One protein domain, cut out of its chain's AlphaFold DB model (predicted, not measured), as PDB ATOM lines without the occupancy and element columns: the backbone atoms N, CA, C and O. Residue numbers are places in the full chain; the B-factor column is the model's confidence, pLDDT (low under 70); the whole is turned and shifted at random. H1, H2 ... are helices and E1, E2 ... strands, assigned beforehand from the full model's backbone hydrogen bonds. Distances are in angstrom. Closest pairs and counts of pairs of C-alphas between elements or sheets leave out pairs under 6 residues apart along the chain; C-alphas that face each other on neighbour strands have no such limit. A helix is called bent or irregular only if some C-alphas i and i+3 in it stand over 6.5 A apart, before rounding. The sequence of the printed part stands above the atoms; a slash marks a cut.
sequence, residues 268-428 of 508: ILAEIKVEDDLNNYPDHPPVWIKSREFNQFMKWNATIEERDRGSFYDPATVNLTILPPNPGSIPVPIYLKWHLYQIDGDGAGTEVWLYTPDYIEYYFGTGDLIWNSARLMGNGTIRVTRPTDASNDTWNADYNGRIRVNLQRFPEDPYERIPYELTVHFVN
ATOM      1  N   ILE A 268     340.875-150.767  28.115       92.06
ATOM      2  CA  ILE A 268     341.600-152.001  27.789       92.06
ATOM      3  C   ILE A 268     341.192-153.060  28.819       92.06
ATOM      4  O   ILE A 268     341.799-153.144  29.880       92.06
ATOM      5  N   LEU A 269     340.156-153.850  28.542       92.81
ATOM      6  CA  LEU A 269     339.568-154.822  29.475       92.81
ATOM      7  C   LEU A 269     340.556-155.913  29.900       92.81
ATOM      8  O   LEU A 269     340.504-156.402  31.034       92.81
ATOM      9  N   ALA A 270     341.454-156.298  28.994       92.06
ATOM     10  CA  ALA A 270     342.525-157.241  29.266       92.06
ATOM     11  C   ALA A 270     343.721-157.042  28.329       92.06
ATOM     12  O   ALA A 270     343.560-156.601  27.189       92.06
ATOM     13  N   GLU A 271     344.897-157.460  28.792       92.81
ATOM     14  CA  GLU A 271     346.051-157.772  27.952       92.81
ATOM     15  C   GLU A 271     346.256-159.288  27.939       92.81
ATOM     16  O   GLU A 271     346.414-159.913  28.989       92.81
ATOM     17  N   ILE A 272     346.245-159.902  26.758       91.69
ATOM     18  CA  ILE A 272     346.354-161.353  26.574       91.69
ATOM     19  C   ILE A 272     347.534-161.646  25.654       91.69
ATOM     20  O   ILE A 272     347.701-161.002  24.620       91.69
ATOM     21  N   LYS A 273     348.349-162.643  26.009       90.94
ATOM     22  CA  LYS A 273     349.432-163.150  25.158       90.94
ATOM     23  C   LYS A 273     349.197-164.616  24.855       90.94
ATOM     24  O   LYS A 273     348.990-165.404  25.780       90.94
ATOM     25  N   VAL A 274     349.245-164.952  23.575       87.69
ATOM     26  CA  VAL A 274     348.992-166.298  23.054       87.69
ATOM     27  C   VAL A 274     350.187-166.798  22.258       87.69
ATOM     28  O   VAL A 274     350.911-166.000  21.669       87.69
ATOM     29  N   GLU A 275     350.392-168.106  22.242       83.25
ATOM     30  CA  GLU A 275     351.378-168.783  21.398       83.25
ATOM     31  C   GLU A 275     350.733-169.968  20.681       83.25
ATOM     32  O   GLU A 275     349.803-170.568  21.213       83.25
ATOM     33  N   ASP A 276     351.196-170.285  19.475       73.12
ATOM     34  CA  ASP A 276     350.714-171.452  18.734       73.12
ATOM     35  C   ASP A 276     351.512-172.705  19.125       73.12
ATOM     36  O   ASP A 276     352.751-172.704  19.056       73.12
ATOM     37  N   ASP A 277     350.808-173.764  19.530       62.88
ATOM     38  CA  ASP A 277     351.409-175.015  20.003       62.88
ATOM     39  C   ASP A 277     350.813-176.275  19.354       62.88
ATOM     40  O   ASP A 277     350.520-177.277  20.004       62.88
ATOM     41  N   LEU A 278     350.691-176.267  18.027       57.56
ATOM     42  CA  LEU A 278     350.282-177.449  17.253       57.56
ATOM     43  C   LEU A 278     351.326-178.579  17.141       57.56
ATOM     44  O   LEU A 278     351.130-179.539  16.395       57.56
ATOM     45  N   ASN A 279     352.412-178.528  17.914       52.31
ATOM     46  CA  ASN A 279     353.524-179.486  17.876       52.31
ATOM     47  C   ASN A 279     353.285-180.786  18.692       52.31
ATOM     48  O   ASN A 279     354.233-181.408  19.173       52.31
ATOM     49  N   ASN A 280     352.031-181.248  18.796       44.34
ATOM     50  CA  ASN A 280     351.619-182.497  19.468       44.34
ATOM     51  C   ASN A 280     351.936-182.597  20.977       44.34
ATOM     52  O   ASN A 280     352.263-183.686  21.460       44.34
ATOM     53  N   TYR A 281     351.794-181.521  21.756       52.00
ATOM     54  CA  TYR A 281     351.578-181.690  23.199       52.00
ATOM     55  C   TYR A 281     350.107-182.064  23.438       52.00
ATOM     56  O   TYR A 281     349.239-181.239  23.157       52.00
ATOM     57  N   PRO A 282     349.790-183.275  23.949       48.91
ATOM     58  CA  PRO A 282     348.401-183.723  24.079       48.91
ATOM     59  C   PRO A 282     347.560-182.797  24.959       48.91
ATOM     60  O   PRO A 282     346.381-182.611  24.698       48.91
ATOM     61  N   ASP A 283     348.185-182.174  25.959       55.81
ATOM     62  CA  ASP A 283     347.524-181.337  26.961       55.81
ATOM     63  C   ASP A 283     347.397-179.853  26.554       55.81
ATOM     64  O   ASP A 283     346.816-179.062  27.304       55.81
ATOM     65  N   HIS A 284     347.948-179.443  25.402       63.06
ATOM     66  CA  HIS A 284     347.939-178.044  24.962       63.06
ATOM     67  C   HIS A 284     346.993-177.808  23.772       63.06
ATOM     68  O   HIS A 284     347.056-178.530  22.774       63.06
ATOM     69  N   PRO A 285     346.080-176.820  23.870       69.88
ATOM     70  CA  PRO A 285     345.245-176.402  22.757       69.88
ATOM     71  C   PRO A 285     346.089-175.726  21.671       69.88
ATOM     72  O   PRO A 285     347.086-175.087  22.007       69.88
ATOM     73  N   PRO A 286     345.656-175.775  20.394       73.31
ATOM     74  CA  PRO A 286     346.391-175.200  19.263       73.31
ATOM     75  C   PRO A 286     346.870-173.757  19.466       73.31
ATOM     76  O   PRO A 286     347.945-173.391  19.010       73.31
ATOM     77  N   VAL A 287     346.095-172.960  20.209       79.50
ATOM     78  CA  VAL A 287     346.453-171.607  20.648       79.50
ATOM     79  C   VAL A 287     346.558-171.602  22.171       79.50
ATOM     80  O   VAL A 287     345.535-171.599  22.846       79.50
ATOM     81  N   TRP A 288     347.751-171.577  22.750       79.62
ATOM     82  CA  TRP A 288     347.927-171.552  24.202       79.62
ATOM     83  C   TRP A 288     347.920-170.128  24.767       79.62
ATOM     84  O   TRP A 288     348.662-169.252  24.321       79.62
ATOM     85  N   ILE A 289     347.116-169.887  25.809       82.06
ATOM     86  CA  ILE A 289     347.078-168.601  26.522       82.06
ATOM     87  C   ILE A 289     348.239-168.530  27.527       82.06
ATOM     88  O   ILE A 289     348.096-168.874  28.703       82.06
ATOM     89  N   LYS A 290     349.392-168.036  27.067       82.69
ATOM     90  CA  LYS A 290     350.638-167.948  27.846       82.69
ATOM     91  C   LYS A 290     350.557-166.989  29.040       82.69
ATOM     92  O   LYS A 290     351.144-167.259  30.086       82.69
ATOM     93  N   SER A 291     349.871-165.853  28.898       86.44
ATOM     94  CA  SER A 291     349.663-164.895  29.998       86.44
ATOM     95  C   SER A 291     348.443-164.009  29.772       86.44
ATOM     96  O   SER A 291     348.100-163.718  28.628       86.44
ATOM     97  N   ARG A 292     347.839-163.525  30.859       87.81
ATOM     98  CA  ARG A 292     346.692-162.607  30.853       87.81
ATOM     99  C   ARG A 292     346.772-161.629  32.025       87.81
ATOM    100  O   ARG A 292     347.191-162.028  33.110       87.81
ATOM    101  N   GLU A 293     346.323-160.402  31.817       90.19
ATOM    102  CA  GLU A 293     346.113-159.384  32.850       90.19
ATOM    103  C   GLU A 293     344.747-158.730  32.607       90.19
ATOM    104  O   GLU A 293     344.450-158.340  31.482       90.19
ATOM    105  N   PHE A 294     343.890-158.660  33.632       90.62
ATOM    106  CA  PHE A 294     342.547-158.076  33.532       90.62
ATOM    107  C   PHE A 294     342.527-156.699  34.195       90.62
ATOM    108  O   PHE A 294     342.707-156.594  35.410       90.62
ATOM    109  N   ASN A 295     342.242-155.642  33.433       91.69
ATOM    110  CA  ASN A 295     342.136-154.291  33.986       91.69
ATOM    111  C   ASN A 295     340.688-154.037  34.414       91.69
ATOM    112  O   ASN A 295     339.899-153.394  33.720       91.69
ATOM    113  N   GLN A 296     340.334-154.596  35.568       92.88
ATOM    114  CA  GLN A 296     338.956-154.668  36.063       92.88
ATOM    115  C   GLN A 296     338.331-153.313  36.432       92.88
ATOM    116  O   GLN A 296     337.132-153.253  36.674       92.88
ATOM    117  N   PHE A 297     339.109-152.231  36.475       93.31
ATOM    118  CA  PHE A 297     338.663-150.926  36.960       93.31
ATOM    119  C   PHE A 297     338.929-149.837  35.927       93.31
ATOM    120  O   PHE A 297     340.056-149.711  35.443       93.31
ATOM    121  N   MET A 298     337.924-149.006  35.654       92.00
ATOM    122  CA  MET A 298     338.052-147.854  34.762       92.00
ATOM    123  C   MET A 298     337.382-146.608  35.328       92.00
ATOM    124  O   MET A 298     336.491-146.681  36.177       92.00
ATOM    125  N   LYS A 299     337.825-145.439  34.856       88.81
ATOM    126  CA  LYS A 299     337.207-144.152  35.176       88.81
ATOM    127  C   LYS A 299     336.938-143.362  33.910       88.81
ATOM    128  O   LYS A 299     337.867-143.102  33.148       88.81
ATOM    129  N   TRP A 300     335.697-142.926  33.745       86.69
ATOM    130  CA  TRP A 300     335.290-142.023  32.674       86.69
ATOM    131  C   TRP A 300     334.653-140.761  33.239       86.69
ATOM    132  O   TRP A 300     334.069-140.751  34.326       86.69
ATOM    133  N   ASN A 301     334.762-139.688  32.468       84.00
ATOM    134  CA  ASN A 301     334.008-138.470  32.688       84.00
ATOM    135  C   ASN A 301     332.867-138.444  31.658       84.00
ATOM    136  O   ASN A 301     333.116-138.611  30.468       84.00
ATOM    137  N   ALA A 302     331.635-138.213  32.103       80.25
ATOM    138  CA  ALA A 302     330.457-138.085  31.245       80.25
ATOM    139  C   ALA A 302     329.809-136.709  31.439       80.25
ATOM    140  O   ALA A 302     329.926-136.090  32.499       80.25
ATOM    141  N   THR A 303     329.107-136.201  30.430       82.06
ATOM    142  CA  THR A 303     328.425-134.906  30.543       82.06
ATOM    143  C   THR A 303     327.161-134.999  31.401       82.06
ATOM    144  O   THR A 303     326.520-136.047  31.517       82.06
ATOM    145  N   ILE A 304     326.741-133.865  31.966       78.88
ATOM    146  CA  ILE A 304     325.414-133.746  32.591       78.88
ATOM    147  C   ILE A 304     324.276-134.009  31.583       78.88
ATOM    148  O   ILE A 304     323.236-134.531  31.970       78.88
ATOM    149  N   GLU A 305     324.467-133.741  30.288       79.56
ATOM    150  CA  GLU A 305     323.462-134.095  29.278       79.56
ATOM    151  C   GLU A 305     323.302-135.610  29.111       79.56
ATOM    152  O   GLU A 305     322.180-136.099  29.023       79.56
ATOM    153  N   GLU A 306     324.394-136.374  29.092       80.94
ATOM    154  CA  GLU A 306     324.350-137.843  29.041       80.94
ATOM    155  C   GLU A 306     323.760-138.442  30.317       80.94
ATOM    156  O   GLU A 306     322.954-139.372  30.247       80.94
ATOM    157  N   ARG A 307     324.089-137.855  31.475       78.44
ATOM    158  CA  ARG A 307     323.460-138.181  32.761       78.44
ATOM    159  C   ARG A 307     321.937-138.062  32.681       78.44
ATOM    160  O   ARG A 307     321.232-138.963  33.129       78.44
ATOM    161  N   ASP A 308     321.448-136.969  32.102       79.25
ATOM    162  CA  ASP A 308     320.019-136.660  32.012       79.25
ATOM    163  C   ASP A 308     319.318-137.446  30.878       79.25
ATOM    164  O   ASP A 308     318.107-137.661  30.938       79.25
ATOM    165  N   ARG A 309     320.069-137.945  29.880       81.44
ATOM    166  CA  ARG A 309     319.595-138.910  28.860       81.44
ATOM    167  C   ARG A 309     319.509-140.353  29.378       81.44
ATOM    168  O   ARG A 309     318.821-141.165  28.765       81.44
ATOM    169  N   GLY A 310     320.205-140.691  30.463       79.50
ATOM    170  CA  GLY A 310     320.149-142.002  31.126       79.50
ATOM    171  C   GLY A 310     320.986-143.123  30.490       79.50
ATOM    172  O   GLY A 310     321.180-144.155  31.131       79.50
ATOM    173  N   SER A 311     321.530-142.940  29.283       84.31
ATOM    174  CA  SER A 311     322.529-143.857  28.711       84.31
ATOM    175  C   SER A 311     323.478-143.169  27.730       84.31
ATOM    176  O   SER A 311     323.076-142.226  27.044       84.31
ATOM    177  N   PHE A 312     324.705-143.678  27.640       83.25
ATOM    178  CA  PHE A 312     325.766-143.218  26.738       83.25
ATOM    179  C   PHE A 312     326.667-144.394  26.314       83.25
ATOM    180  O   PHE A 312     326.454-145.523  26.759       83.25
ATOM    181  N   TYR A 313     327.619-144.145  25.411       84.06
ATOM    182  CA  TYR A 313     328.508-145.160  24.833       84.06
ATOM    183  C   TYR A 313     329.954-144.678  24.866       84.06
ATOM    184  O   TYR A 313     330.208-143.521  24.539       84.06
ATOM    185  N   ASP A 314     330.881-145.577  25.185       81.44
ATOM    186  CA  ASP A 314     332.312-145.279  25.301       81.44
ATOM    187  C   ASP A 314     333.178-146.473  24.846       81.44
ATOM    188  O   ASP A 314     332.705-147.616  24.862       81.44
ATOM    189  N   PRO A 315     334.426-146.239  24.397       85.44
ATOM    190  CA  PRO A 315     335.245-147.260  23.752       85.44
ATOM    191  C   PRO A 315     335.879-148.268  24.727       85.44
ATOM    192  O   PRO A 315     336.393-147.907  25.788       85.44
ATOM    193  N   ALA A 316     335.925-149.539  24.323       87.06
ATOM    194  CA  ALA A 316     336.593-150.624  25.040       87.06
ATOM    195  C   ALA A 316     337.196-151.659  24.080       87.06
ATOM    196  O   ALA A 316     336.750-151.794  22.943       87.06
ATOM    197  N   THR A 317     338.219-152.380  24.537       89.88
ATOM    198  CA  THR A 317     338.946-153.373  23.732       89.88
ATOM    199  C   THR A 317     339.618-154.437  24.605       89.88
ATOM    200  O   THR A 317     339.755-154.268  25.818       89.88
ATOM    201  N   VAL A 318     340.096-155.517  23.987       91.00
ATOM    202  CA  VAL A 318     341.040-156.473  24.578       91.00
ATOM    203  C   VAL A 318     342.297-156.502  23.714       91.00
ATOM    204  O   VAL A 318     342.227-156.779  22.519       91.00
ATOM    205  N   ASN A 319     343.456-156.255  24.321       90.81
ATOM    206  CA  ASN A 319     344.732-156.264  23.613       90.81
ATOM    207  C   ASN A 319     345.252-157.703  23.496       90.81
ATOM    208  O   ASN A 319     345.658-158.296  24.497       90.81
ATOM    209  N   LEU A 320     345.291-158.250  22.279       91.06
ATOM    210  CA  LEU A 320     345.902-159.547  21.990       91.06
ATOM    211  C   LEU A 320     347.321-159.373  21.433       91.06
ATOM    212  O   LEU A 320     347.531-158.703  20.427       91.06
ATOM    213  N   THR A 321     348.298-160.020  22.065       91.00
ATOM    214  CA  THR A 321     349.655-160.196  21.532       91.00
ATOM    215  C   THR A 321     349.825-161.638  21.079       91.00
ATOM    216  O   THR A 321     349.828-162.549  21.910       91.00
ATOM    217  N   ILE A 322     350.011-161.850  19.779       88.56
ATOM    218  CA  ILE A 322     350.333-163.168  19.232       88.56
ATOM    219  C   ILE A 322     351.855-163.313  19.211       88.56
ATOM    220  O   ILE A 322     352.566-162.487  18.638       88.56
ATOM    221  N   LEU A 323     352.363-164.320  19.913       86.19
ATOM    222  CA  LEU A 323     353.785-164.637  19.970       86.19
ATOM    223  C   LEU A 323     354.178-165.490  18.750       86.19
ATOM    224  O   LEU A 323     353.321-166.178  18.192       86.19
ATOM    225  N   PRO A 324     355.458-165.476  18.328       78.88
ATOM    226  CA  PRO A 324     355.924-166.341  17.248       78.88
ATOM    227  C   PRO A 324     355.599-167.817  17.539       78.88
ATOM    228  O   PRO A 324     355.770-168.243  18.685       78.88
ATOM    229  N   PRO A 325     355.156-168.597  16.535       72.88
ATOM    230  CA  PRO A 325     354.823-170.004  16.718       72.88
ATOM    231  C   PRO A 325     356.064-170.806  17.116       72.88
ATOM    232  O   PRO A 325     357.198-170.454  16.761       72.88
ATOM    233  N   ASN A 326     355.855-171.927  17.808       69.88
ATOM    234  CA  ASN A 326     356.933-172.885  18.026       69.88
ATOM    235  C   ASN A 326     357.491-173.373  16.666       69.88
ATOM    236  O   ASN A 326     356.722-173.583  15.727       69.88
ATOM    237  N   PRO A 327     358.817-173.574  16.510       66.50
ATOM    238  CA  PRO A 327     359.383-174.041  15.246       66.50
ATOM    239  C   PRO A 327     358.744-175.359  14.786       66.50
ATOM    240  O   PRO A 327     358.774-176.350  15.515       66.50
ATOM    241  N   GLY A 328     358.179-175.368  13.577       63.38
ATOM    242  CA  GLY A 328     357.463-176.521  13.016       63.38
ATOM    243  C   GLY A 328     355.953-176.552  13.279       63.38
ATOM    244  O   GLY A 328     355.273-177.330  12.614       63.38
ATOM    245  N   SER A 329     355.423-175.694  14.162       69.38
ATOM    246  CA  SER A 329     353.975-175.523  14.324       69.38
ATOM    247  C   SER A 329     353.354-174.873  13.087       69.38
ATOM    248  O   SER A 329     353.995-174.088  12.384       69.38
ATOM    249  N   ILE A 330     352.085-175.189  12.839       74.44
ATOM    250  CA  ILE A 330     351.290-174.630  11.745       74.44
ATOM    251  C   ILE A 330     350.353-173.597  12.366       74.44
ATOM    252  O   ILE A 330     349.417-174.018  13.034       74.44
ATOM    253  N   PRO A 331     350.572-172.283  12.178       79.50
ATOM    254  CA  PRO A 331     349.783-171.271  12.869       79.50
ATOM    255  C   PRO A 331     348.291-171.430  12.551       79.50
ATOM    256  O   PRO A 331     347.939-171.601  11.383       79.50
ATOM    257  N   VAL A 332     347.403-171.366  13.545       81.44
ATOM    258  CA  VAL A 332     345.942-171.417  13.322       81.44
ATOM    259  C   VAL A 332     345.229-170.097  13.600       81.44
ATOM    260  O   VAL A 332     345.714-169.290  14.393       81.44
ATOM    261  N   PRO A 333     344.062-169.846  12.973       84.69
ATOM    262  CA  PRO A 333     343.342-168.603  13.182       84.69
ATOM    263  C   PRO A 333     342.838-168.481  14.621       84.69
ATOM    264  O   PRO A 333     342.442-169.464  15.258       84.69
ATOM    265  N   ILE A 334     342.866-167.251  15.128       87.19
ATOM    266  CA  ILE A 334     342.552-166.928  16.516       87.19
ATOM    267  C   ILE A 334     341.312-166.042  16.555       87.19
ATOM    268  O   ILE A 334     341.336-164.894  16.121       87.19
ATOM    269  N   TYR A 335     340.234-166.562  17.124       86.12
ATOM    270  CA  TYR A 335     339.044-165.803  17.472       86.12
ATOM    271  C   TYR A 335     339.231-165.191  18.855       86.12
ATOM    272  O   TYR A 335     339.532-165.899  19.814       86.12
ATOM    273  N   LEU A 336     339.028-163.887  18.985       88.62
ATOM    274  CA  LEU A 336     338.975-163.198  20.269       88.62
ATOM    275  C   LEU A 336     337.574-162.620  20.432       88.62
ATOM    276  O   LEU A 336     337.166-161.749  19.666       88.62
ATOM    277  N   LYS A 337     336.850-163.074  21.452       87.31
ATOM    278  CA  LYS A 337     335.543-162.524  21.816       87.31
ATOM    279  C   LYS A 337     335.617-161.882  23.188       87.31
ATOM    280  O   LYS A 337     336.116-162.506  24.125       87.31
ATOM    281  N   TRP A 338     335.043-160.693  23.330       88.38
ATOM    282  CA  TRP A 338     334.717-160.128  24.636       88.38
ATOM    283  C   TRP A 338     333.250-159.692  24.693       88.38
ATOM    284  O   TRP A 338     332.669-159.276  23.693       88.38
ATOM    285  N   HIS A 339     332.639-159.822  25.870       86.81
ATOM    286  CA  HIS A 339     331.280-159.369  26.157       86.81
ATOM    287  C   HIS A 339     331.208-158.836  27.592       86.81
ATOM    288  O   HIS A 339     331.728-159.472  28.509       86.81
ATOM    289  N   LEU A 340     330.536-157.705  27.802       88.44
ATOM    290  CA  LEU A 340     330.220-157.142  29.116       88.44
ATOM    291  C   LEU A 340     328.709-156.994  29.283       88.44
ATOM    292  O   LEU A 340     328.064-156.405  28.424       88.44
ATOM    293  N   TYR A 341     328.176-157.481  30.402       88.00
ATOM    294  CA  TYR A 341     326.776-157.327  30.805       88.00
ATOM    295  C   TYR A 341     326.713-156.458  32.058       88.00
ATOM    296  O   TYR A 341     327.316-156.830  33.067       88.00
ATOM    297  N   GLN A 342     326.007-155.328  32.032       88.81
ATOM    298  CA  GLN A 342     325.863-154.489  33.220       88.81
ATOM    299  C   GLN A 342     325.021-155.206  34.287       88.81
ATOM    300  O   GLN A 342     324.058-155.914  33.988       88.81
ATOM    301  N   ILE A 343     325.398-155.036  35.548       88.06
ATOM    302  CA  ILE A 343     324.616-155.463  36.704       88.06
ATOM    303  C   ILE A 343     323.554-154.390  36.979       88.06
ATOM    304  O   ILE A 343     323.833-153.192  36.927       88.06
ATOM    305  N   ASP A 344     322.322-154.835  37.235       82.38
ATOM    306  CA  ASP A 344     321.161-153.993  37.554       82.38
ATOM    307  C   ASP A 344     320.859-152.866  36.530       82.38
ATOM    308  O   ASP A 344     320.353-151.799  36.885       82.38
ATOM    309  N   GLY A 345     321.124-153.106  35.236       78.50
ATOM    310  CA  GLY A 345     320.749-152.203  34.140       78.50
ATOM    311  C   GLY A 345     320.969-152.784  32.736       78.50
ATOM    312  O   GLY A 345     321.624-153.808  32.574       78.50
ATOM    313  N   ASP A 346     320.462-152.095  31.707       81.31
ATOM    314  CA  ASP A 346     320.505-152.538  30.295       81.31
ATOM    315  C   ASP A 346     321.799-152.126  29.552       81.31
ATOM    316  O   ASP A 346     321.801-151.884  28.339       81.31
ATOM    317  N   GLY A 347     322.897-151.914  30.280       83.81
ATOM    318  CA  GLY A 347     324.206-151.644  29.684       83.81
ATOM    319  C   GLY A 347     324.859-152.932  29.187       83.81
ATOM    320  O   GLY A 347     324.783-153.968  29.846       83.81
ATOM    321  N   ALA A 348     325.502-152.878  28.026       86.56
ATOM    322  CA  ALA A 348     326.205-154.020  27.454       86.56
ATOM    323  C   ALA A 348     327.260-153.578  26.435       86.56
ATOM    324  O   ALA A 348     327.162-152.498  25.852       86.56
ATOM    325  N   GLY A 349     328.252-154.426  26.189       85.50
ATOM    326  CA  GLY A 349     329.226-154.255  25.111       85.50
ATOM    327  C   GLY A 349     329.671-155.608  24.574       85.50
ATOM    328  O   GLY A 349     329.695-156.593  25.315       85.50
ATOM    329  N   THR A 350     330.007-155.687  23.291       84.06
ATOM    330  CA  THR A 350     330.483-156.928  22.665       84.06
ATOM    331  C   THR A 350     331.390-156.615  21.495       84.06
ATOM    332  O   THR A 350     331.111-155.702  20.716       84.06
ATOM    333  N   GLU A 351     332.420-157.430  21.314       84.25
ATOM    334  CA  GLU A 351     333.205-157.447  20.087       84.25
ATOM    335  C   GLU A 351     333.700-158.863  19.793       84.25
ATOM    336  O   GLU A 351     333.983-159.646  20.708       84.25
ATOM    337  N   VAL A 352     333.805-159.182  18.506       82.56
ATOM    338  CA  VAL A 352     334.429-160.412  18.018       82.56
ATOM    339  C   VAL A 352     335.475-160.025  16.982       82.56
ATOM    340  O   VAL A 352     335.168-159.343  16.004       82.56
ATOM    341  N   TRP A 353     336.700-160.483  17.198       85.75
ATOM    342  CA  TRP A 353     337.832-160.352  16.293       85.75
ATOM    343  C   TRP A 353     338.256-161.724  15.787       85.75
ATOM    344  O   TRP A 353     338.193-162.711  16.518       85.75
ATOM    345  N   LEU A 354     338.739-161.760  14.552       85.31
ATOM    346  CA  LEU A 354     339.452-162.885  13.968       85.31
ATOM    347  C   LEU A 354     340.835-162.404  13.532       85.31
ATOM    348  O   LEU A 354     340.955-161.439  12.780       85.31
ATOM    349  N   TYR A 355     341.860-163.103  14.002       87.81
ATOM    350  CA  TYR A 355     343.241-162.959  13.571       87.81
ATOM    351  C   TYR A 355     343.603-164.162  12.701       87.81
ATOM    352  O   TYR A 355     343.553-165.301  13.167       87.81
ATOM    353  N   THR A 356     343.952-163.927  11.441       84.50
ATOM    354  CA  THR A 356     344.338-164.968  10.482       84.50
ATOM    355  C   THR A 356     345.829-164.865  10.181       84.50
ATOM    356  O   THR A 356     346.320-163.765   9.914       84.50
ATOM    357  N   PRO A 357     346.580-165.974  10.214       83.50
ATOM    358  CA  PRO A 357     347.945-165.965   9.718       83.50
ATOM    359  C   PRO A 357     347.930-165.859   8.188       83.50
ATOM    360  O   PRO A 357     347.096-166.481   7.521       83.50
ATOM    361  N   ASP A 358     348.871-165.112   7.619       81.94
ATOM    362  CA  ASP A 358     349.138-165.157   6.183       81.94
ATOM    363  C   ASP A 358     349.882-166.455   5.849       81.94
ATOM    364  O   ASP A 358     351.113-166.548   5.878       81.94
ATOM    365  N   TYR A 359     349.102-167.493   5.559       80.56
ATOM    366  CA  TYR A 359     349.629-168.795   5.186       80.56
ATOM    367  C   TYR A 359     350.455-168.770   3.898       80.56
ATOM    368  O   TYR A 359     351.357-169.596   3.750       80.56
ATOM    369  N   ILE A 360     350.163-167.874   2.954       78.25
ATOM    370  CA  ILE A 360     350.860-167.869   1.666       78.25
ATOM    371  C   ILE A 360     352.235-167.234   1.820       78.25
ATOM    372  O   ILE A 360     353.222-167.830   1.387       78.25
ATOM    373  N   GLU A 361     352.327-166.091   2.494       76.62
ATOM    374  CA  GLU A 361     353.613-165.450   2.768       76.62
ATOM    375  C   GLU A 361     354.493-166.318   3.687       76.62
ATOM    376  O   GLU A 361     355.703-166.434   3.469       76.62
ATOM    377  N   TYR A 362     353.882-167.029   4.642       79.00
ATOM    378  CA  TYR A 362     354.591-167.940   5.542       79.00
ATOM    379  C   TYR A 362     355.097-169.229   4.859       79.00
ATOM    380  O   TYR A 362     356.239-169.627   5.086       79.00
ATOM    381  N   TYR A 363     354.297-169.893   4.012       76.31
ATOM    382  CA  TYR A 363     354.694-171.171   3.388       76.31
ATOM    383  C   TYR A 363     355.349-171.045   2.007       76.31
ATOM    384  O   TYR A 363     356.124-171.926   1.622       76.31
ATOM    385  N   PHE A 364     355.052-169.985   1.256       74.38
ATOM    386  CA  PHE A 364     355.512-169.799  -0.126       74.38
ATOM    387  C   PHE A 364     356.301-168.493  -0.352       74.38
ATOM    388  O   PHE A 364     356.943-168.361  -1.397       74.38
ATOM    389  N   GLY A 365     356.268-167.555   0.602       74.56
ATOM    390  CA  GLY A 365     356.949-166.256   0.554       74.56
ATOM    391  C   GLY A 365     358.253-166.207   1.362       74.56
ATOM    392  O   GLY A 365     359.160-167.021   1.167       74.56
ATOM    393  N   THR A 366     358.384-165.205   2.233       73.44
ATOM    394  CA  THR A 366     359.576-164.964   3.069       73.44
ATOM    395  C   THR A 366     359.759-165.955   4.218       73.44
ATOM    396  O   THR A 366     360.892-166.132   4.675       73.44
ATOM    397  N   GLY A 367     358.686-166.597   4.689       71.75
ATOM    398  CA  GLY A 367     358.695-167.379   5.930       71.75
ATOM    399  C   GLY A 367     358.514-166.548   7.206       71.75
ATOM    400  O   GLY A 367     358.515-167.118   8.301       71.75
ATOM    401  N   ASP A 368     358.335-165.229   7.091       73.25
ATOM    402  CA  ASP A 368     357.905-164.384   8.205       73.25
ATOM    403  C   ASP A 368     356.394-164.556   8.423       73.25
ATOM    404  O   ASP A 368     355.603-164.522   7.481       73.25
ATOM    405  N   LEU A 369     355.969-164.749   9.677       78.44
ATOM    406  CA  LEU A 369     354.550-164.906   9.990       78.44
ATOM    407  C   LEU A 369     353.878-163.546  10.198       78.44
ATOM    408  O   LEU A 369     354.028-162.918  11.250       78.44
ATOM    409  N   ILE A 370     353.096-163.128   9.206       81.31
ATOM    410  CA  ILE A 370     352.222-161.956   9.278       81.31
ATOM    411  C   ILE A 370     350.845-162.395   9.791       81.31
ATOM    412  O   ILE A 370     350.350-163.459   9.425       81.31
ATOM    413  N   TRP A 371     350.228-161.574  10.643       83.00
ATOM    414  CA  TRP A 371     348.858-161.772  11.121       83.00
ATOM    415  C   TRP A 371     347.969-160.638  10.626       83.00
ATOM    416  O   TRP A 371     348.167-159.479  10.993       83.00
ATOM    417  N   ASN A 372     346.967-160.994   9.831       80.69
ATOM    418  CA  ASN A 372     345.885-160.103   9.442       80.69
ATOM    419  C   ASN A 372     344.809-160.127  10.532       80.69
ATOM    420  O   ASN A 372     344.620-161.142  11.203       80.69
ATOM    421  N   SER A 373     344.111-159.009  10.743       82.56
ATOM    422  CA  SER A 373     343.072-158.920  11.775       82.56
ATOM    423  C   SER A 373     341.804-158.267  11.250       82.56
ATOM    424  O   SER A 373     341.847-157.265  10.532       82.56
ATOM    425  N   ALA A 374     340.663-158.823  11.632       79.12
ATOM    426  CA  ALA A 374     339.357-158.344  11.227       79.12
ATOM    427  C   ALA A 374     338.391-158.334  12.406       79.12
ATOM    428  O   ALA A 374     338.238-159.330  13.116       79.12
ATOM    429  N   ARG A 375     337.680-157.219  12.572       79.69
ATOM    430  CA  ARG A 375     336.524-157.158  13.459       79.69
ATOM    431  C   ARG A 375     335.323-157.774  12.752       79.69
ATOM    432  O   ARG A 375     334.814-157.219  11.781       79.69
ATOM    433  N   LEU A 376     334.884-158.912  13.265       75.19
ATOM    434  CA  LEU A 376     333.759-159.697  12.764       75.19
ATOM    435  C   LEU A 376     332.415-159.189  13.274       75.19
ATOM    436  O   LEU A 376     331.388-159.461  12.662       75.19
ATOM    437  N   MET A 377     332.402-158.531  14.435       73.75
ATOM    438  CA  MET A 377     331.173-158.131  15.108       73.75
ATOM    439  C   MET A 377     331.444-157.050  16.156       73.75
ATOM    440  O   MET A 377     332.517-157.025  16.763       73.75
ATOM    441  N   GLY A 378     330.444-156.209  16.422       72.38
ATOM    442  CA  GLY A 378     330.552-155.104  17.372       72.38
ATOM    443  C   GLY A 378     331.287-153.889  16.802       72.38
ATOM    444  O   GLY A 378     331.740-153.873  15.657       72.38
ATOM    445  N   ASN A 379     331.378-152.833  17.608       70.50
ATOM    446  CA  ASN A 379     331.994-151.558  17.229       70.50
ATOM    447  C   ASN A 379     333.100-151.098  18.198       70.50
ATOM    448  O   ASN A 379     333.583-149.974  18.058       70.50
ATOM    449  N   GLY A 380     333.488-151.939  19.160       74.19
ATOM    450  CA  GLY A 380     334.474-151.599  20.188       74.19
ATOM    451  C   GLY A 380     333.946-150.618  21.236       74.19
ATOM    452  O   GLY A 380     334.713-149.802  21.738       74.19
ATOM    453  N   THR A 381     332.640-150.633  21.536       82.25
ATOM    454  CA  THR A 381     332.032-149.760  22.558       82.25
ATOM    455  C   THR A 381     331.195-150.529  23.578       82.25
ATOM    456  O   THR A 381     330.671-151.610  23.300       82.25
ATOM    457  N   ILE A 382     331.065-149.946  24.768       85.88
ATOM    458  CA  ILE A 382     330.163-150.382  25.835       85.88
ATOM    459  C   ILE A 382     329.057-149.337  25.963       85.88
ATOM    460  O   ILE A 382     329.337-148.147  26.116       85.88
ATOM    461  N   ARG A 383     327.801-149.784  25.951       86.81
ATOM    462  CA  ARG A 383     326.652-148.996  26.393       86.81
ATOM    463  C   ARG A 383     326.608-148.984  27.914       86.81
ATOM    464  O   ARG A 383     326.502-150.039  28.534       86.81
ATOM    465  N   VAL A 384     326.571-147.793  28.492       86.44
ATOM    466  CA  VAL A 384     326.366-147.570  29.923       86.44
ATOM    467  C   VAL A 384     324.922-147.123  30.149       86.44
ATOM    468  O   VAL A 384     324.496-146.137  29.544       86.44
ATOM    469  N   THR A 385     324.164-147.806  31.013       84.19
ATOM    470  CA  THR A 385     322.762-147.459  31.325       84.19
ATOM    471  C   THR A 385     322.597-147.170  32.814       84.19
ATOM    472  O   THR A 385     322.891-148.008  33.662       84.19
ATOM    473  N   ARG A 386     322.101-145.982  33.163       75.06
ATOM    474  CA  ARG A 386     322.001-145.534  34.557       75.06
ATOM    475  C   ARG A 386     320.578-145.695  35.109       75.06
ATOM    476  O   ARG A 386     319.634-145.277  34.437       75.06
ATOM    477  N   PRO A 387     320.395-146.141  36.366       63.22
ATOM    478  CA  PRO A 387     319.132-145.954  37.079       63.22
ATOM    479  C   PRO A 387     318.732-144.469  37.131       63.22
ATOM    480  O   PRO A 387     319.561-143.581  37.373       63.22
ATOM    481  N   THR A 388     317.454-144.175  36.892       60.47
ATOM    482  CA  THR A 388     316.895-142.813  36.732       60.47
ATOM    483  C   THR A 388     317.067-141.880  37.939       60.47
ATOM    484  O   THR A 388     316.896-140.672  37.819       60.47
ATOM    485  N   ASP A 389     317.452-142.413  39.091       57.12
ATOM    486  CA  ASP A 389     317.286-141.818  40.419       57.12
ATOM    487  C   ASP A 389     318.600-141.460  41.150       57.12
ATOM    488  O   ASP A 389     318.567-140.803  42.191       57.12
ATOM    489  N   ALA A 390     319.774-141.767  40.583       54.50
ATOM    490  CA  ALA A 390     321.060-141.324  41.135       54.50
ATOM    491  C   ALA A 390     321.275-139.795  40.991       54.50
ATOM    492  O   ALA A 390     321.636-139.285  39.929       54.50
ATOM    493  N   SER A 391     321.112-139.035  42.074       58.97
ATOM    494  CA  SER A 391     321.339-137.576  42.102       58.97
ATOM    495  C   SER A 391     322.809-137.152  42.263       58.97
ATOM    496  O   SER A 391     323.077-135.979  42.502       58.97
ATOM    497  N   ASN A 392     323.750-138.095  42.212       70.44
ATOM    498  CA  ASN A 392     325.145-137.874  42.595       70.44
ATOM    499  C   ASN A 392     326.016-137.463  41.397       70.44
ATOM    500  O   ASN A 392     325.828-137.962  40.289       70.44
ATOM    501  N   ASP A 393     327.041-136.647  41.653       77.62
ATOM    502  CA  ASP A 393     328.069-136.257  40.667       77.62
ATOM    503  C   ASP A 393     329.012-137.418  40.283       77.62
ATOM    504  O   ASP A 393     329.942-137.261  39.493       77.62
ATOM    505  N   THR A 394     328.829-138.597  40.877       83.50
ATOM    506  CA  THR A 394     329.590-139.814  40.586       83.50
ATOM    507  C   THR A 394     328.702-141.034  40.782       83.50
ATOM    508  O   THR A 394     327.902-141.077  41.721       83.50
ATOM    509  N   TRP A 395     328.840-142.018  39.900       86.38
ATOM    510  CA  TRP A 395     328.109-143.280  39.936       86.38
ATOM    511  C   TRP A 395     328.996-144.406  39.399       86.38
ATOM    512  O   TRP A 395     329.782-144.174  38.484       86.38
ATOM    513  N   ASN A 396     328.864-145.604  39.965       88.56
ATOM    514  CA  ASN A 396     329.635-146.771  39.551       88.56
ATOM    515  C   ASN A 396     328.711-147.726  38.792       88.56
ATOM    516  O   ASN A 396     327.600-148.004  39.247       88.56
ATOM    517  N   ALA A 397     329.175-148.191  37.635       89.19
ATOM    518  CA  ALA A 397     328.531-149.214  36.831       89.19
ATOM    519  C   ALA A 397     329.332-150.510  36.959       89.19
ATOM    520  O   ALA A 397     330.470-150.583  36.486       89.19
ATOM    521  N   ASP A 398     328.734-151.516  37.584       92.12
ATOM    522  CA  ASP A 398     329.322-152.847  37.685       92.12
ATOM    523  C   ASP A 398     328.910-153.692  36.472       92.12
ATOM    524  O   ASP A 398     327.767-153.634  36.015       92.12
ATOM    525  N   TYR A 399     329.832-154.499  35.955       91.38
ATOM    526  CA  TYR A 399     329.630-155.391  34.817       91.38
ATOM    527  C   TYR A 399     330.157-156.794  35.122       91.38
ATOM    528  O   TYR A 399     331.184-156.972  35.776       91.38
ATOM    529  N   ASN A 400     329.492-157.803  34.563       89.25
ATOM    530  CA  ASN A 400     330.030-159.150  34.418       89.25
ATOM    531  C   ASN A 400     330.646-159.294  33.021       89.25
ATOM    532  O   ASN A 400     329.930-159.226  32.018       89.25
ATOM    533  N   GLY A 401     331.957-159.507  32.957       86.56
ATOM    534  CA  GLY A 401     332.709-159.687  31.720       86.56
ATOM    535  C   GLY A 401     333.008-161.144  31.385       86.56
ATOM    536  O   GLY A 401     333.340-161.951  32.254       86.56
ATOM    537  N   ARG A 402     332.944-161.456  30.092       84.50
ATOM    538  CA  ARG A 402     333.403-162.703  29.475       84.50
ATOM    539  C   ARG A 402     334.432-162.365  28.413       84.50
ATOM    540  O   ARG A 402     334.164-161.524  27.561       84.50
ATOM    541  N   ILE A 403     335.580-163.034  28.438       85.06
ATOM    542  CA  ILE A 403     336.587-162.956  27.376       85.06
ATOM    543  C   ILE A 403     336.983-164.387  27.011       85.06
ATOM    544  O   ILE A 403     337.178-165.212  27.904       85.06
ATOM    545  N   ARG A 404     337.069-164.688  25.714       82.12
ATOM    546  CA  ARG A 404     337.445-166.002  25.175       82.12
ATOM    547  C   ARG A 404     338.450-165.853  24.044       82.12
ATOM    548  O   ARG A 404     338.346-164.923  23.244       82.12
ATOM    549  N   VAL A 405     339.374-166.806  23.973       83.19
ATOM    550  CA  VAL A 405     340.285-167.005  22.840       83.19
ATOM    551  C   VAL A 405     339.978-168.378  22.245       83.19
ATOM    552  O   VAL A 405     340.038-169.384  22.954       83.19
ATOM    553  N   ASN A 406     339.603-168.430  20.969       79.56
ATOM    554  CA  ASN A 406     338.921-169.571  20.351       79.56
ATOM    555  C   ASN A 406     337.767-170.049  21.255       79.56
ATOM    556  O   ASN A 406     336.873-169.271  21.593       79.56
ATOM    557  N   LEU A 407     337.804-171.311  21.685       70.69
ATOM    558  CA  LEU A 407     336.834-171.910  22.607       70.69
ATOM    559  C   LEU A 407     337.344-171.987  24.053       70.69
ATOM    560  O   LEU A 407     336.690-172.554  24.922       70.69
ATOM    561  N   GLN A 408     338.517-171.429  24.349       70.62
ATOM    562  CA  GLN A 408     339.131-171.583  25.661       70.62
ATOM    563  C   GLN A 408     338.580-170.591  26.679       70.62
ATOM    564  O   GLN A 408     338.606-169.371  26.490       70.62
ATOM    565  N   ARG A 409     338.159-171.153  27.812       64.62
ATOM    566  CA  ARG A 409     337.980-170.450  29.081       64.62
ATOM    567  C   ARG A 409     339.318-170.331  29.804       64.62
ATOM    568  O   ARG A 409     340.200-171.173  29.644       64.62
ATOM    569  N   PHE A 410     339.459-169.317  30.653       66.12
ATOM    570  CA  PHE A 410     340.623-169.214  31.530       66.12
ATOM    571  C   PHE A 410     340.514-170.248  32.668       66.12
ATOM    572  O   PHE A 410     339.520-170.218  33.391       66.12
ATOM    573  N   PRO A 411     341.512-171.133  32.884       51.09
ATOM    574  CA  PRO A 411     341.368-172.290  33.787       51.09
ATOM    575  C   PRO A 411     341.110-171.991  35.274       51.09
ATOM    576  O   PRO A 411     340.812-172.907  36.035       51.09
ATOM    577  N   GLU A 412     341.284-170.743  35.710       52.28
ATOM    578  CA  GLU A 412     341.298-170.353  37.129       52.28
ATOM    579  C   GLU A 412     339.975-169.751  37.633       52.28
ATOM    580  O   GLU A 412     339.826-169.578  38.842       52.28
ATOM    581  N   ASP A 413     339.009-169.463  36.751       53.25
ATOM    582  CA  ASP A 413     337.673-168.981  37.136       53.25
ATOM    583  C   ASP A 413     336.562-169.872  36.539       53.25
ATOM    584  O   ASP A 413     336.200-169.718  35.368       53.25
ATOM    585  N   PRO A 414     335.981-170.795  37.332       47.56
ATOM    586  CA  PRO A 414     334.915-171.683  36.879       47.56
ATOM    587  C   PRO A 414     333.542-171.000  36.764       47.56
ATOM    588  O   PRO A 414     332.573-171.684  36.452       47.56
ATOM    589  N   TYR A 415     333.413-169.695  37.033       52.38
ATOM    590  CA  TYR A 415     332.136-168.976  36.918       52.38
ATOM    591  C   TYR A 415     332.064-168.033  35.708       52.38
ATOM    592  O   TYR A 415     330.986-167.511  35.418       52.38
ATOM    593  N   GLU A 416     333.169-167.869  34.966       61.09
ATOM    594  CA  GLU A 416     333.253-167.138  33.690       61.09
ATOM    595  C   GLU A 416     332.546-165.765  33.733       61.09
ATOM    596  O   GLU A 416     331.757-165.412  32.846       61.09
ATOM    597  N   ARG A 417     332.787-165.013  34.812       72.62
ATOM    598  CA  ARG A 417     332.282-163.651  35.026       72.62
ATOM    599  C   ARG A 417     333.341-162.844  35.761       72.62
ATOM    600  O   ARG A 417     333.308-162.716  36.981       72.62
ATOM    601  N   ILE A 418     334.263-162.278  34.993       84.31
ATOM    602  CA  ILE A 418     335.249-161.327  35.500       84.31
ATOM    603  C   ILE A 418     334.464-160.072  35.917       84.31
ATOM    604  O   ILE A 418     333.814-159.478  35.054       84.31
ATOM    605  N   PRO A 419     334.456-159.659  37.196       90.19
ATOM    606  CA  PRO A 419     333.794-158.423  37.580       90.19
ATOM    607  C   PRO A 419     334.596-157.234  37.045       90.19
ATOM    608  O   PRO A 419     335.823-157.207  37.167       90.19
ATOM    609  N   TYR A 420     333.900-156.265  36.464       92.88
ATOM    610  CA  TYR A 420     334.454-155.018  35.946       92.88
ATOM    611  C   TYR A 420     333.680-153.841  36.553       92.88
ATOM    612  O   TYR A 420     332.456-153.837  36.511       92.88
ATOM    613  N   GLU A 421     334.372-152.841  37.095       94.00
ATOM    614  CA  GLU A 421     333.771-151.650  37.708       94.00
ATOM    615  C   GLU A 421     334.199-150.388  36.945       94.00
ATOM    616  O   GLU A 421     335.387-150.083  36.798       94.00
ATOM    617  N   LEU A 422     333.211-149.623  36.489       91.50
ATOM    618  CA  LEU A 422     333.392-148.334  35.833       91.50
ATOM    619  C   LEU A 422     332.904-147.211  36.750       91.50
ATOM    620  O   LEU A 422     331.703-147.055  36.963       91.50
ATOM    621  N   THR A 423     333.813-146.372  37.246       90.44
ATOM    622  CA  THR A 423     333.443-145.115  37.916       90.44
ATOM    623  C   THR A 423     333.172-144.028  36.873       90.44
ATOM    624  O   THR A 423     334.074-143.631  36.133       90.44
ATOM    625  N   VAL A 424     331.955-143.493  36.852       87.25
ATOM    626  CA  VAL A 424     331.541-142.377  35.994       87.25
ATOM    627  C   VAL A 424     331.463-141.102  36.829       87.25
ATOM    628  O   VAL A 424     330.695-141.038  37.789       87.25
ATOM    629  N   HIS A 425     332.215-140.068  36.454       86.94
ATOM    630  CA  HIS A 425     332.123-138.727  37.038       86.94
ATOM    631  C   HIS A 425     331.341-137.791  36.103       86.94
ATOM    632  O   HIS A 425     331.676-137.671  34.926       86.94
ATOM    633  N   PHE A 426     330.310-137.110  36.609       83.44
ATOM    634  CA  PHE A 426     329.478-136.221  35.792       83.44
ATOM    635  C   PHE A 426     329.993-134.778  35.819       83.44
ATOM    636  O   PHE A 426     330.108-134.169  36.882       83.44
ATOM    637  N   VAL A 427     330.282-134.213  34.644       82.00
ATOM    638  CA  VAL A 427     330.889-132.880  34.489       82.00
ATOM    639  C   VAL A 427     330.013-131.920  33.674       82.00
ATOM    640  O   VAL A 427     329.275-132.315  32.770       82.00
ATOM    641  N   ASN A 428     330.100-130.623  33.993       72.56
ATOM    642  CA  ASN A 428     329.498-129.557  33.187       72.56
ATOM    643  C   ASN A 428     330.337-129.312  31.925       72.56
ATOM    644  O   ASN A 428     331.510-128.949  32.026       72.56
TER     645      ASN A 428
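This is residues 268 to 428 of the 508 residues of an uncharacterized protein of Thermoplasmatales archaeon (UniProt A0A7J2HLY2). One long, twisted sheet of nine strands folds back on itself into a flattened, nearly closed barrel, in which the leaf of E2, E1 and E4 faces the leaf of E6, E5, E8, E9 and E3, with E7 as the hinge. The short helix H1 sits on the sheet at one end of the long axis, and the short helix H2 lies off the sheet at the other end. The printed part has 161 residues with two named helices and nine named strands, in the order E1, E2, E3, H1, E4, E5, E6, H2, E7, E8, E9, and its class is mostly strand. The sheet is mixed, in the order E2, E1, E4, E7, E6, E5, E8, E9, E3. The whole is loose, with a radius of gyration of the C-alphas of 19.1 A, and elongated, with spans of 61 by 33 by 19 A.

Strand beside strand, the sheet runs E2 at residues 287 to 294, E1 at 268 to 276, E4 at 311 to 322, E7 at 371 to 385, E6 at 348 to 357, E5 at 334 to 342, E8 at 394 to 405, E9 at 418 to 427 and E3 at 297 to 303. It is a folded sheet, one sheet bent back into two leaves that face each other, with 85 pairs of C-alphas within 11 A between them. From edge to edge the way across it turns by 316 degrees, and it is curled like part of a barrel. Between the leaves, the closest C-alphas of E4 and E5 are those of Val 318 and Trp 338, 7.3 A apart. At the hinge, E7 is antiparallel to E6, with N 372 and O 356 at 2.8 A, and antiparallel to E4, with N 382 and O 314 at 2.9 A. The pairing of E4 is staggered: residues 311 to 315 pair with E7 and residues 317 to 322 with E1. E1 and E4 are parallel, at 24 degrees, with N 272 and O 319 at 2.8 A. E1 and E2 form a hairpin, with N 273 and O 291 at 2.8 A. E5 and E6 form another, with N 336 and O 353 at 2.9 A. E5 and E8 are antiparallel, with N 339 and O 402 at 2.8 A. E8 and E9 form a hairpin, with N 399 and O 420 at 2.8 A. E9 and E3 are parallel, at 29 degrees, with N 425 and O 300 at 2.9 A. The edge strands are E2 and E3; E2 bends by 64 degrees at residue 290 and runs on into E3 across a break of 2 residues, at 60 degrees. H1, residues 304 to 309, is on the sheet; its closest C-alphas to E9 are those of Ile 304 and Phe 426, 5.7 A apart. H2, residues 359 to 364, is not on the sheet and is apart from H1. In both helices every O i to N i+4 pair is within hydrogen-bond range.

E1 begins at C-alpha 268 (341.600, -152.001, 27.789). From first to last C-alpha, E7 measures 36.0 A, E4 35.2 A, E8 34.2 A and E6 30.5 A. E7 bends by 53 degrees at residue 376. H2 begins at C-alpha 359 (349.629, -168.795, 5.186). E9, 28.8 A long, ends at C-alpha 427 (330.889, -132.880, 34.489).

The two C-alphas farthest apart are those of Phe 364 and Ser 391, at 63.2 A. The printed part has no cut. The links E4 to E5 and E8 to E9 are long, with 11 and 12 residues. The mean pLDDT of the printed part is 79.4, with values under 70 at residues 277 to 285, 326 to 329, 387 to 391 and 409 to 416.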